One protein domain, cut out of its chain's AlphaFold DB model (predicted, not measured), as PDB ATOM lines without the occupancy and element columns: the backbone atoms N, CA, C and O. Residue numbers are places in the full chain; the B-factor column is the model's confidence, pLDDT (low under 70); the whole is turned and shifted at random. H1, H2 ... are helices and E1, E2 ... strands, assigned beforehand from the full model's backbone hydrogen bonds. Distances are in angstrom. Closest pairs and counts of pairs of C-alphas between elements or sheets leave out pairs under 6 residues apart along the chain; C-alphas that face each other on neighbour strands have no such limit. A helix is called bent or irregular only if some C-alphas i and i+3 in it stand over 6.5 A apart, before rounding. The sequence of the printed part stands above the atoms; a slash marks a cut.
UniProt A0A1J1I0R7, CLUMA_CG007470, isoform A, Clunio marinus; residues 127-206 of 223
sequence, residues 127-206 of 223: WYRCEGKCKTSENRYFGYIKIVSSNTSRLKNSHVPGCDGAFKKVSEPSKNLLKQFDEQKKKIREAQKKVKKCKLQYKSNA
ATOM      1  N   TRP A 127     -24.833  18.302  35.435       86.88
ATOM      2  CA  TRP A 127     -23.607  18.864  34.907       86.88
ATOM      3  C   TRP A 127     -22.784  17.773  34.238       86.88
ATOM      4  O   TRP A 127     -22.591  16.682  34.776       86.88
ATOM      5  N   TYR A 128     -22.298  18.092  33.048       88.62
ATOM      6  CA  TYR A 128     -21.327  17.293  32.327       88.62
ATOM      7  C   TYR A 128     -20.142  18.172  31.961       88.62
ATOM      8  O   TYR A 128     -20.300  19.370  31.720       88.62
ATOM      9  N   ARG A 129     -18.961  17.568  31.879       91.62
ATOM     10  CA  ARG A 129     -17.764  18.210  31.349       91.62
ATOM     11  C   ARG A 129     -17.199  17.362  30.222       91.62
ATOM     12  O   ARG A 129     -17.019  16.156  30.382       91.62
ATOM     13  N   CYS A 130     -16.957  17.989  29.080       91.00
ATOM     14  CA  CYS A 130     -16.261  17.367  27.968       91.00
ATOM     15  C   CYS A 130     -14.806  17.106  28.357       91.00
ATOM     16  O   CYS A 130     -14.197  17.911  29.063       91.00
ATOM     17  N   GLU A 131     -14.249  16.001  27.877       90.81
ATOM     18  CA  GLU A 131     -12.866  15.610  28.110       90.81
ATOM     19  C   GLU A 131     -11.874  16.135  27.070       90.81
ATOM     20  O   GLU A 131     -10.676  16.132  27.344       90.81
ATOM     21  N   GLY A 132     -12.366  16.641  25.939       87.44
ATOM     22  CA  GLY A 132     -11.561  17.108  24.812       87.44
ATOM     23  C   GLY A 132     -11.103  18.565  24.910       87.44
ATOM     24  O   GLY A 132     -11.165  19.212  25.959       87.44
ATOM     25  N   LYS A 133     -10.667  19.103  23.765       86.19
ATOM     26  CA  LYS A 133     -10.035  20.429  23.653       86.19
ATOM     27  C   LYS A 133     -10.926  21.603  24.059       86.19
ATOM     28  O   LYS A 133     -10.420  22.672  24.374       86.19
ATOM     29  N   CYS A 134     -12.246  21.423  24.118       85.12
ATOM     30  CA  CYS A 134     -13.154  22.515  24.468       85.12
ATOM     31  C   CYS A 134     -13.123  22.928  25.954       85.12
ATOM     32  O   CYS A 134     -13.863  23.825  26.352       85.12
ATOM     33  N   LYS A 135     -12.249  22.317  26.771       86.62
ATOM     34  CA  LYS A 135     -11.943  22.740  28.148       86.62
ATOM     35  C   LYS A 135     -11.226  24.092  28.242       86.62
ATOM     36  O   LYS A 135     -11.155  24.645  29.337       86.62
ATOM     37  N   THR A 136     -10.669  24.581  27.136       79.19
ATOM     38  CA  THR A 136      -9.860  25.805  27.098       79.19
ATOM     39  C   THR A 136     -10.669  27.058  27.429       79.19
ATOM     40  O   THR A 136     -11.894  27.092  27.290       79.19
ATOM     41  N   SER A 137      -9.956  28.112  27.831       67.94
ATOM     42  CA  SER A 137     -10.517  29.424  28.170       67.94
ATOM     43  C   SER A 137     -11.167  30.150  27.000       67.94
ATOM     44  O   SER A 137     -11.953  31.067  27.211       67.94
ATOM     45  N   GLU A 138     -10.902  29.727  25.771       69.88
ATOM     46  CA  GLU A 138     -11.529  30.267  24.564       69.88
ATOM     47  C   GLU A 138     -12.998  29.837  24.428       69.88
ATOM     48  O   GLU A 138     -13.799  30.507  23.773       69.88
ATOM     49  N   ASN A 139     -13.389  28.742  25.086       74.19
ATOM     50  CA  ASN A 139     -14.743  28.216  25.024       74.19
ATOM     51  C   ASN A 139     -15.622  28.765  26.142       74.19
ATOM     52  O   ASN A 139     -15.269  28.689  27.313       74.19
ATOM     53  N   ARG A 140     -16.834  29.204  25.772       75.12
ATOM     54  CA  ARG A 140     -17.813  29.898  26.636       75.12
ATOM     55  C   ARG A 140     -18.036  29.276  28.022       75.12
ATOM     56  O   ARG A 140     -18.411  29.987  28.947       75.12
ATOM     57  N   TYR A 141     -17.923  27.956  28.130       82.19
ATOM     58  CA  TYR A 141     -18.201  27.218  29.361       82.19
ATOM     59  C   TYR A 141     -17.060  26.272  29.751       82.19
ATOM     60  O   TYR A 141     -17.290  25.381  30.555       82.19
ATOM     61  N   PHE A 142     -15.848  26.411  29.195       86.94
ATOM     62  CA  PHE A 142     -14.679  25.596  29.585       86.94
ATOM     63  C   PHE A 142     -14.951  24.076  29.557       86.94
ATOM     64  O   PHE A 142     -14.566  23.311  30.452       86.94
ATOM     65  N   GLY A 143     -15.689  23.636  28.536       86.75
ATOM     66  CA  GLY A 143     -16.105  22.248  28.337       86.75
ATOM     67  C   GLY A 143     -17.294  21.807  29.193       86.75
ATOM     68  O   GLY A 143     -17.743  20.673  29.042       86.75
ATOM     69  N   TYR A 144     -17.831  22.660  30.068       89.50
ATOM     70  CA  TYR A 144     -19.016  22.357  30.864       89.50
ATOM     71  C   TYR A 144     -20.309  22.552  30.076       89.50
ATOM     72  O   TYR A 144     -20.465  23.466  29.268       89.50
ATOM     73  N   ILE A 145     -21.282  21.702  30.373       86.56
ATOM     74  CA  ILE A 145     -22.652  21.826  29.899       86.56
ATOM     75  C   ILE A 145     -23.613  21.370  30.993       86.56
ATOM     76  O   ILE A 145     -23.352  20.420  31.732       86.56
ATOM     77  N   LYS A 146     -24.743  22.067  31.095       85.50
ATOM     78  CA  LYS A 146     -25.812  21.787  32.052       85.50
ATOM     79  C   LYS A 146     -27.066  21.407  31.264       85.50
ATOM     80  O   LYS A 146     -27.546  22.216  30.471       85.50
ATOM     81  N   ILE A 147     -27.598  20.195  31.450       80.00
ATOM     82  CA  ILE A 147     -28.799  19.709  30.736       80.00
ATOM     83  C   ILE A 147     -29.944  19.373  31.696       80.00
ATOM     84  O   ILE A 147     -29.701  18.952  32.822       80.00
ATOM     85  N   VAL A 148     -31.190  19.557  31.240       69.81
ATOM     86  CA  VAL A 148     -32.435  19.429  32.041       69.81
ATOM     87  C   VAL A 148     -32.990  17.993  32.064       69.81
ATOM     88  O   VAL A 148     -34.133  17.764  32.443       69.81
ATOM     89  N   SER A 149     -32.247  16.997  31.582       65.19
ATOM     90  CA  SER A 149     -32.756  15.625  31.530       65.19
ATOM     91  C   SER A 149     -31.643  14.588  31.503       65.19
ATOM     92  O   SER A 149     -30.479  14.898  31.260       65.19
ATOM     93  N   SER A 150     -32.034  13.333  31.711       59.12
ATOM     94  CA  SER A 150     -31.216  12.153  31.435       59.12
ATOM     95  C   SER A 150     -30.950  11.932  29.940       59.12
ATOM     96  O   SER A 150     -30.164  11.057  29.593       59.12
ATOM     97  N   ASN A 151     -31.574  12.707  29.038       66.38
ATOM     98  CA  ASN A 151     -31.327  12.581  27.605       66.38
ATOM     99  C   ASN A 151     -30.028  13.302  27.219       66.38
ATOM    100  O   ASN A 151     -29.992  14.517  27.002       66.38
ATOM    101  N   THR A 152     -28.965  12.515  27.103       70.81
ATOM    102  CA  THR A 152     -27.613  12.961  26.768       70.81
ATOM    103  C   THR A 152     -27.435  13.320  25.291       70.81
ATOM    104  O   THR A 152     -26.395  13.872  24.937       70.81
ATOM    105  N   SER A 153     -28.435  13.113  24.421       70.81
ATOM    106  CA  SER A 153     -28.340  13.483  22.997       70.81
ATOM    107  C   SER A 153     -28.044  14.974  22.794       70.81
ATOM    108  O   SER A 153     -27.295  15.356  21.895       70.81
ATOM    109  N   ARG A 154     -28.541  15.827  23.701       68.19
ATOM    110  CA  ARG A 154     -28.296  17.279  23.690       68.19
ATOM    111  C   ARG A 154     -26.832  17.661  23.917       68.19
ATOM    112  O   ARG A 154     -26.455  18.773  23.548       68.19
ATOM    113  N   LEU A 155     -26.028  16.767  24.501       74.19
ATOM    114  CA  LEU A 155     -24.599  16.994  24.721       74.19
ATOM    115  C   LEU A 155     -23.852  17.113  23.387       74.19
ATOM    116  O   LEU A 155     -23.014  17.999  23.248       74.19
ATOM    117  N   LYS A 156     -24.210  16.287  22.393       69.19
ATOM    118  CA  LYS A 156     -23.601  16.313  21.053       69.19
ATOM    119  C   LYS A 156     -24.046  17.537  20.244       69.19
ATOM    120  O   LYS A 156     -23.214  18.227  19.673       69.19
ATOM    121  N   ASN A 157     -25.339  17.865  20.270       65.81
ATOM    122  CA  ASN A 157     -25.891  18.973  19.473       65.81
ATOM    123  C   ASN A 157     -25.423  20.363  19.930       65.81
ATOM    124  O   ASN A 157     -25.475  21.316  19.162       65.81
ATOM    125  N   SER A 158     -25.010  20.494  21.192       63.25
ATOM    126  CA  SER A 158     -24.539  21.763  21.764       63.25
ATOM    127  C   SER A 158     -23.010  21.860  21.782       63.25
ATOM    128  O   SER A 158     -22.461  22.712  22.484       63.25
ATOM    129  N   HIS A 159     -22.325  20.948  21.090       74.38
ATOM    130  CA  HIS A 159     -20.882  20.812  21.155       74.38
ATOM    131  C   HIS A 159     -20.149  21.752  20.196       74.38
ATOM    132  O   HIS A 159     -20.696  22.209  19.195       74.38
ATOM    133  N   VAL A 160     -18.891  22.046  20.522       73.69
ATOM    134  CA  VAL A 160     -18.021  22.867  19.675       73.69
ATOM    135  C   VAL A 160     -17.659  22.057  18.424       73.69
ATOM    136  O   VAL A 160     -17.222  20.913  18.579       73.69
ATOM    137  N   PRO A 161     -17.814  22.614  17.206       77.06
ATOM    138  CA  PRO A 161     -17.420  21.928  15.979       77.06
ATOM    139  C   PRO A 161     -15.966  21.445  16.026       77.06
ATOM    140  O   PRO A 161     -15.071  22.170  16.466       77.06
ATOM    141  N   GLY A 162     -15.737  20.207  15.583       76.62
ATOM    142  CA  GLY A 162     -14.406  19.596  15.529       76.62
ATOM    143  C   GLY A 162     -13.806  19.227  16.889       76.62
ATOM    144  O   GLY A 162     -12.586  19.120  16.992       76.62
ATOM    145  N   CYS A 163     -14.613  19.101  17.947       83.06
ATOM    146  CA  CYS A 163     -14.183  18.525  19.217       83.06
ATOM    147  C   CYS A 163     -14.815  17.138  19.409       83.06
ATOM    148  O   CYS A 163     -16.035  17.010  19.453       83.06
ATOM    149  N   ASP A 164     -13.970  16.121  19.582       83.25
ATOM    150  CA  ASP A 164     -14.394  14.713  19.680       83.25
ATOM    151  C   ASP A 164     -14.377  14.187  21.124       83.25
ATOM    152  O   ASP A 164     -14.423  12.987  21.387       83.25
ATOM    153  N   GLY A 165     -14.285  15.095  22.100       85.44
ATOM    154  CA  GLY A 165     -14.190  14.731  23.509       85.44
ATOM    155  C   GLY A 165     -15.500  14.177  24.073       85.44
ATOM    156  O   GLY A 165     -16.562  14.790  23.942       85.44
ATOM    157  N   ALA A 166     -15.413  13.064  24.800       87.56
ATOM    158  CA  ALA A 166     -16.547  12.491  25.519       87.56
ATOM    159  C   ALA A 166     -16.996  13.387  26.687       87.56
ATOM    160  O   ALA A 166     -16.193  14.101  27.285       87.56
ATOM    161  N   PHE A 167     -18.283  13.346  27.041       89.31
ATOM    162  CA  PHE A 167     -18.816  14.059  28.203       89.31
ATOM    163  C   PHE A 167     -18.920  13.136  29.415       89.31
ATOM    164  O   PHE A 167     -19.624  12.128  29.369       89.31
ATOM    165  N   LYS A 168     -18.299  13.532  30.528       90.19
ATOM    166  CA  LYS A 168     -18.450  12.866  31.827       90.19
ATOM    167  C   LYS A 168     -19.380  13.652  32.739       90.19
ATOM    168  O   LYS A 168     -19.318  14.880  32.773       90.19
ATOM    169  N   LYS A 169     -20.243  12.943  33.474       88.25
ATOM    170  CA  LYS A 169     -21.087  13.526  34.526       88.25
ATOM    171  C   LYS A 169     -20.181  14.037  35.649       88.25
ATOM    172  O   LYS A 169     -19.284  13.319  36.080       88.25
ATOM    173  N   VAL A 170     -20.399  15.268  36.095       88.81
ATOM    174  CA  VAL A 170     -19.598  15.932  37.136       88.81
ATOM    175  C   VAL A 170     -20.508  16.625  38.148       88.81
ATOM    176  O   VAL A 170     -21.701  16.813  37.897       88.81
ATOM    177  N   SER A 171     -19.950  17.003  39.297       85.44
ATOM    178  CA  SER A 171     -20.620  17.888  40.251       85.44
ATOM    179  C   SER A 171     -20.812  19.293  39.672       85.44
ATOM    180  O   SER A 171     -20.200  19.676  38.668       85.44
ATOM    181  N   GLU A 172     -21.689  20.070  40.310       85.56
ATOM    182  CA  GLU A 172     -21.835  21.485  39.984       85.56
ATOM    183  C   GLU A 172     -20.490  22.219  40.134       85.56
ATOM    184  O   GLU A 172     -19.794  22.026  41.137       85.56
ATOM    185  N   PRO A 173     -20.103  23.048  39.146       88.12
ATOM    186  CA  PRO A 173     -18.928  23.899  39.248       88.12
ATOM    187  C   PRO A 173     -18.935  24.790  40.490       88.12
ATOM    188  O   PRO A 173     -19.987  25.204  40.977       88.12
ATOM    189  N   SER A 174     -17.742  25.156  40.963       90.00
ATOM    190  CA  SER A 174     -17.604  26.095  42.076       90.00
ATOM    191  C   SER A 174     -18.255  27.445  41.755       90.00
ATOM    192  O   SER A 174     -18.292  27.876  40.598       90.00
ATOM    193  N   LYS A 175     -18.720  28.165  42.787       87.75
ATOM    194  CA  LYS A 175     -19.325  29.502  42.627       87.75
ATOM    195  C   LYS A 175     -18.422  30.460  41.840       87.75
ATOM    196  O   LYS A 175     -18.918  31.236  41.029       87.75
ATOM    197  N   ASN A 176     -17.107  30.378  42.039       91.12
ATOM    198  CA  ASN A 176     -16.136  31.191  41.306       91.12
ATOM    199  C   ASN A 176     -16.105  30.838  39.814       91.12
ATOM    200  O   ASN A 176     -16.100  31.735  38.977       91.12
ATOM    201  N   LEU A 177     -16.158  29.547  39.469       87.81
ATOM    202  CA  LEU A 177     -16.189  29.112  38.073       87.81
ATOM    203  C   LEU A 177     -17.514  29.486  37.388       87.81
ATOM    204  O   LEU A 177     -17.515  29.913  36.237       87.81
ATOM    205  N   LEU A 178     -18.639  29.415  38.108       87.81
ATOM    206  CA  LEU A 178     -19.931  29.889  37.600       87.81
ATOM    207  C   LEU A 178     -19.911  31.395  37.288       87.81
ATOM    208  O   LEU A 178     -20.392  31.796  36.230       87.81
ATOM    209  N   LYS A 179     -19.288  32.218  38.145       88.56
ATOM    210  CA  LYS A 179     -19.094  33.655  37.871       88.56
ATOM    211  C   LYS A 179     -18.275  33.888  36.596       88.56
ATOM    212  O   LYS A 179     -18.663  34.707  35.766       88.56
ATOM    213  N   GLN A 180     -17.205  33.116  36.391       89.00
ATOM    214  CA  GLN A 180     -16.395  33.196  35.166       89.00
ATOM    215  C   GLN A 180     -17.212  32.867  33.907       89.00
ATOM    216  O   GLN A 180     -17.067  33.542  32.885       89.00
ATOM    217  N   PHE A 181     -18.110  31.875  33.969       88.19
ATOM    218  CA  PHE A 181     -19.002  31.553  32.848       88.19
ATOM    219  C   PHE A 181     -19.911  32.733  32.484       88.19
ATOM    220  O   PHE A 181     -20.097  33.036  31.300       88.19
ATOM    221  N   ASP A 182     -20.478  33.410  33.483       87.75
ATOM    222  CA  ASP A 182     -21.370  34.551  33.271       87.75
ATOM    223  C   ASP A 182     -20.630  35.759  32.681       87.75
ATOM    224  O   ASP A 182     -21.117  36.384  31.729       87.75
ATOM    225  N   GLU A 183     -19.422  36.045  33.164       88.31
ATOM    226  CA  GLU A 183     -18.552  37.085  32.609       88.31
ATOM    227  C   GLU A 183     -18.184  36.804  31.150       88.31
ATOM    228  O   GLU A 183     -18.319  37.676  30.286       88.31
ATOM    229  N   GLN A 184     -17.778  35.573  30.831       84.75
ATOM    230  CA  GLN A 184     -17.427  35.193  29.463       84.75
ATOM    231  C   GLN A 184     -18.640  35.258  28.527       84.75
ATOM    232  O   GLN A 184     -18.548  35.743  27.397       84.75
ATOM    233  N   LYS A 185     -19.818  34.847  29.005       85.19
ATOM    234  CA  LYS A 185     -21.082  34.974  28.273       85.19
ATOM    235  C   LYS A 185     -21.431  36.436  27.994       85.19
ATOM    236  O   LYS A 185     -21.920  36.732  26.900       85.19
ATOM    237  N   LYS A 186     -21.181  37.346  28.941       87.56
ATOM    238  CA  LYS A 186     -21.360  38.793  28.753       87.56
ATOM    239  C   LYS A 186     -20.410  39.327  27.677       87.56
ATOM    240  O   LYS A 186     -20.894  39.916  26.713       87.56
ATOM    241  N   LYS A 187     -19.113  39.006  27.764       86.44
ATOM    242  CA  LYS A 187     -18.094  39.382  26.763       86.44
ATOM    243  C   LYS A 187     -18.472  38.913  25.352       86.44
ATOM    244  O   LYS A 187     -18.464  39.703  24.412       86.44
ATOM    245  N   ILE A 188     -18.891  37.651  25.202       82.38
ATOM    246  CA  ILE A 188     -19.320  37.100  23.905       82.38
ATOM    247  C   ILE A 188     -20.559  37.833  23.369       82.38
ATOM    248  O   ILE A 188     -20.611  38.169  22.188       82.38
ATOM    249  N   ARG A 189     -21.557  38.115  24.217       85.75
ATOM    250  CA  ARG A 189     -22.760  38.866  23.811       85.75
ATOM    251  C   ARG A 189     -22.430  40.289  23.364       85.75
ATOM    252  O   ARG A 189     -23.009  40.767  22.392       85.75
ATOM    253  N   GLU A 190     -21.522  40.969  24.056       88.62
ATOM    254  CA  GLU A 190     -21.064  42.313  23.691       88.62
ATOM    255  C   GLU A 190     -20.306  42.311  22.361       88.62
ATOM    256  O   GLU A 190     -20.607  43.128  21.490       88.62
ATOM    257  N   ALA A 191     -19.405  41.348  22.152       83.19
ATOM    258  CA  ALA A 191     -18.720  41.158  20.876       83.19
ATOM    259  C   ALA A 191     -19.718  40.912  19.729       83.19
ATOM    260  O   ALA A 191     -19.648  41.565  18.690       83.19
ATOM    261  N   GLN A 192     -20.721  40.054  19.940       84.69
ATOM    262  CA  GLN A 192     -21.781  39.797  18.959       84.69
ATOM    263  C   GLN A 192     -22.611  41.050  18.637       84.69
ATOM    264  O   GLN A 192     -22.938  41.286  17.471       84.69
ATOM    265  N   LYS A 193     -22.931  41.879  19.640       86.00
ATOM    266  CA  LYS A 193     -23.621  43.163  19.430       86.00
ATOM    267  C   LYS A 193     -22.780  44.124  18.588       86.00
ATOM    268  O   LYS A 193     -23.323  44.726  17.664       86.00
ATOM    269  N   LYS A 194     -21.474  44.234  18.862       81.81
ATOM    270  CA  LYS A 194     -20.541  45.056  18.071       81.81
ATOM    271  C   LYS A 194     -20.490  44.591  16.615       81.81
ATOM    272  O   LYS A 194     -20.702  45.404  15.723       81.81
ATOM    273  N   VAL A 195     -20.344  43.285  16.374       79.75
ATOM    274  CA  VAL A 195     -20.362  42.706  15.017       79.75
ATOM    275  C   VAL A 195     -21.680  43.003  14.297       79.75
ATOM    276  O   VAL A 195     -21.669  43.397  13.133       79.75
ATOM    277  N   LYS A 196     -22.829  42.861  14.973       78.06
ATOM    278  CA  LYS A 196     -24.138  43.176  14.379       78.06
ATOM    279  C   LYS A 196     -24.258  44.662  14.024       78.06
ATOM    280  O   LYS A 196     -24.762  44.973  12.950       78.06
ATOM    281  N   LYS A 197     -23.767  45.560  14.886       77.00
ATOM    282  CA  LYS A 197     -23.728  47.008  14.629       77.00
ATOM    283  C   LYS A 197     -22.844  47.340  13.421       77.00
ATOM    284  O   LYS A 197     -23.311  48.036  12.530       77.00
ATOM    285  N   CYS A 198     -21.636  46.778  13.337       69.88
ATOM    286  CA  CYS A 198     -20.753  46.958  12.181       69.88
ATOM    287  C   CYS A 198     -21.377  46.429  10.881       69.88
ATOM    288  O   CYS A 198     -21.315  47.102   9.860       69.88
ATOM    289  N   LYS A 199     -22.047  45.266  10.910       64.69
ATOM    290  CA  LYS A 199     -22.763  44.733   9.734       64.69
ATOM    291  C   LYS A 199     -23.925  45.627   9.291       64.69
ATOM    292  O   LYS A 199     -24.167  45.742   8.095       64.69
ATOM    293  N   LEU A 200     -24.648  46.238  10.231       65.38
ATOM    294  CA  LEU A 200     -25.715  47.195   9.921       65.38
ATOM    295  C   LEU A 200     -25.152  48.490   9.326       65.38
ATOM    296  O   LEU A 200     -25.679  48.957   8.325       65.38
ATOM    297  N   GLN A 201     -24.052  49.007   9.879       61.00
ATOM    298  CA  GLN A 201     -23.363  50.195   9.369       61.00
ATOM    299  C   GLN A 201     -22.773  49.976   7.967       61.00
ATOM    300  O   GLN A 201     -22.872  50.840   7.106       61.00
ATOM    301  N   TYR A 202     -22.207  48.797   7.697       57.47
ATOM    302  CA  TYR A 202     -21.747  48.441   6.353       57.47
ATOM    303  C   TYR A 202     -22.910  48.385   5.354       57.47
ATOM    304  O   TYR A 202     -22.796  48.905   4.252       57.47
ATOM    305  N   LYS A 203     -24.062  47.818   5.745       57.81
ATOM    306  CA  LYS A 203     -25.261  47.793   4.892       57.81
ATOM    307  C   LYS A 203     -25.865  49.180   4.656       57.81
ATOM    308  O   LYS A 203     -26.335  49.423   3.552       57.81
ATOM    309  N   SER A 204     -25.850  50.076   5.645       59.19
ATOM    310  CA  SER A 204     -26.308  51.460   5.455       59.19
ATOM    311  C   SER A 204     -25.362  52.251   4.553       59.19
ATOM    312  O   SER A 204     -25.827  52.976   3.685       59.19
ATOM    313  N   ASN A 205     -24.049  52.052   4.699       56.16
ATOM    314  CA  ASN A 205     -23.040  52.730   3.881       56.16
ATOM    315  C   ASN A 205     -22.968  52.173   2.447       56.16
ATOM    316  O   ASN A 205     -22.662  52.912   1.518       56.16
ATOM    317  N   ALA A 206     -23.286  50.890   2.251       52.47
ATOM    318  CA  ALA A 206     -23.423  50.290   0.924       52.47
ATOM    319  C   ALA A 206     -24.664  50.801   0.166       52.47
ATOM    320  O   ALA A 206     -24.693  50.734  -1.055       52.47
TER     321      ALA A 206
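Overview. This is residues 127 to 206 of the 223 residues of the protein "CLUMA_CG007470, isoform A" of Clunio marinus (UniProt A0A1J1I0R7). The model is a small head with one long, straight helix as its arm. The head holds a sheet of three short strands, the short helix H1 on that sheet and several loops; the long helix H2 starts beside the head, and its residues 189 to 206 stick out free and make much of the length. The printed part has 80 residues, with two named helices and three named strands in the order E1, E2, H1, E3, H2, and the class is mixed, helices and strands. The sheet runs E2, E1, E3, antiparallel throughout. The whole is loose, with a radius of gyration of the C-alphas of 15.9 A, and elongated, with spans of 50 by 27 by 23 A.

Along the chain. The inner strand of the sheet is E1, residues 127 to 130, 10.2 A from first to last C-alpha, and it begins at C-alpha 127 at (-23.607, 18.864, 34.907). E2, residues 144 to 147, measures 10.1 A. E3, residues 167 to 170, measures 9.2 A and ends at C-alpha 170 at (-19.598, 15.932, 37.136). H1 is residues 153 to 157, 7.0 A long. H2 is residues 175 to 206, the longest helix with 32 residues; it measures 46.8 A, from C-alpha 175 at (-19.325, 29.502, 42.627) to C-alpha 206 at (-23.423, 50.290, 0.924). Neither helix is bent or irregular.

Arrangement. In the sheet, E2 and E3 are the edge strands. E1 and E3 are antiparallel, with 141 degrees between their directions, and the C-alphas of Tyr 128 and Lys 169 face each other at 4.4 A. Within hydrogen-bond range across this pair are N 129 and O 168, at 2.9 A, and N 170 and O 127, at 2.9 A. E1 and E2 form an antiparallel hairpin, with 138 degrees between their directions, and the C-alphas of Arg 129 and Tyr 144 face each other at 4.4 A. Here N 128 and O 145 are within hydrogen-bond range at 2.9 A, as are N 145 and O 128 at 2.9 A. E2, H1 and E3 make a split strand-helix-strand unit, two strands of one sheet with a helix between them along the chain and E1 between them in the sheet; its crossover is right-handed. H1 is on the sheet at a height over the sheet of 7.7 A. It lies beside the strands and over none of them, but only just, with 2 of its 5 C-alphas falling on E1. The closest C-alphas of E2 and H1 are those of Ile 145 and Leu 155, 7.3 A apart. H2 is not on the sheet, and it is apart from E1, E2 and H1. Every O i to N i+4 pair is within hydrogen-bond range in H2; in H1 it is 0 of 1, and 1 of 2 O i to N i+3 pairs.

Size, cuts and confidence. The two C-alphas farthest apart are those of Ser 171 and Ala 206, at 51.0 A. Without residues 189 to 206, which stand free and belong to H2, the body has 62 residues and spans 27 by 24 by 16 A. The link from E1 to E2, residues 131 to 143, is long. The link from H1 to E3 is short, and those from E2 to H1 and from E3 to H2 are tight. The printed part has no cut. The mean pLDDT of the printed part is 79.5, and 19 residues are under 70: 137 to 138, 148 to 151, 154, 156 to 158 and 198 to 206.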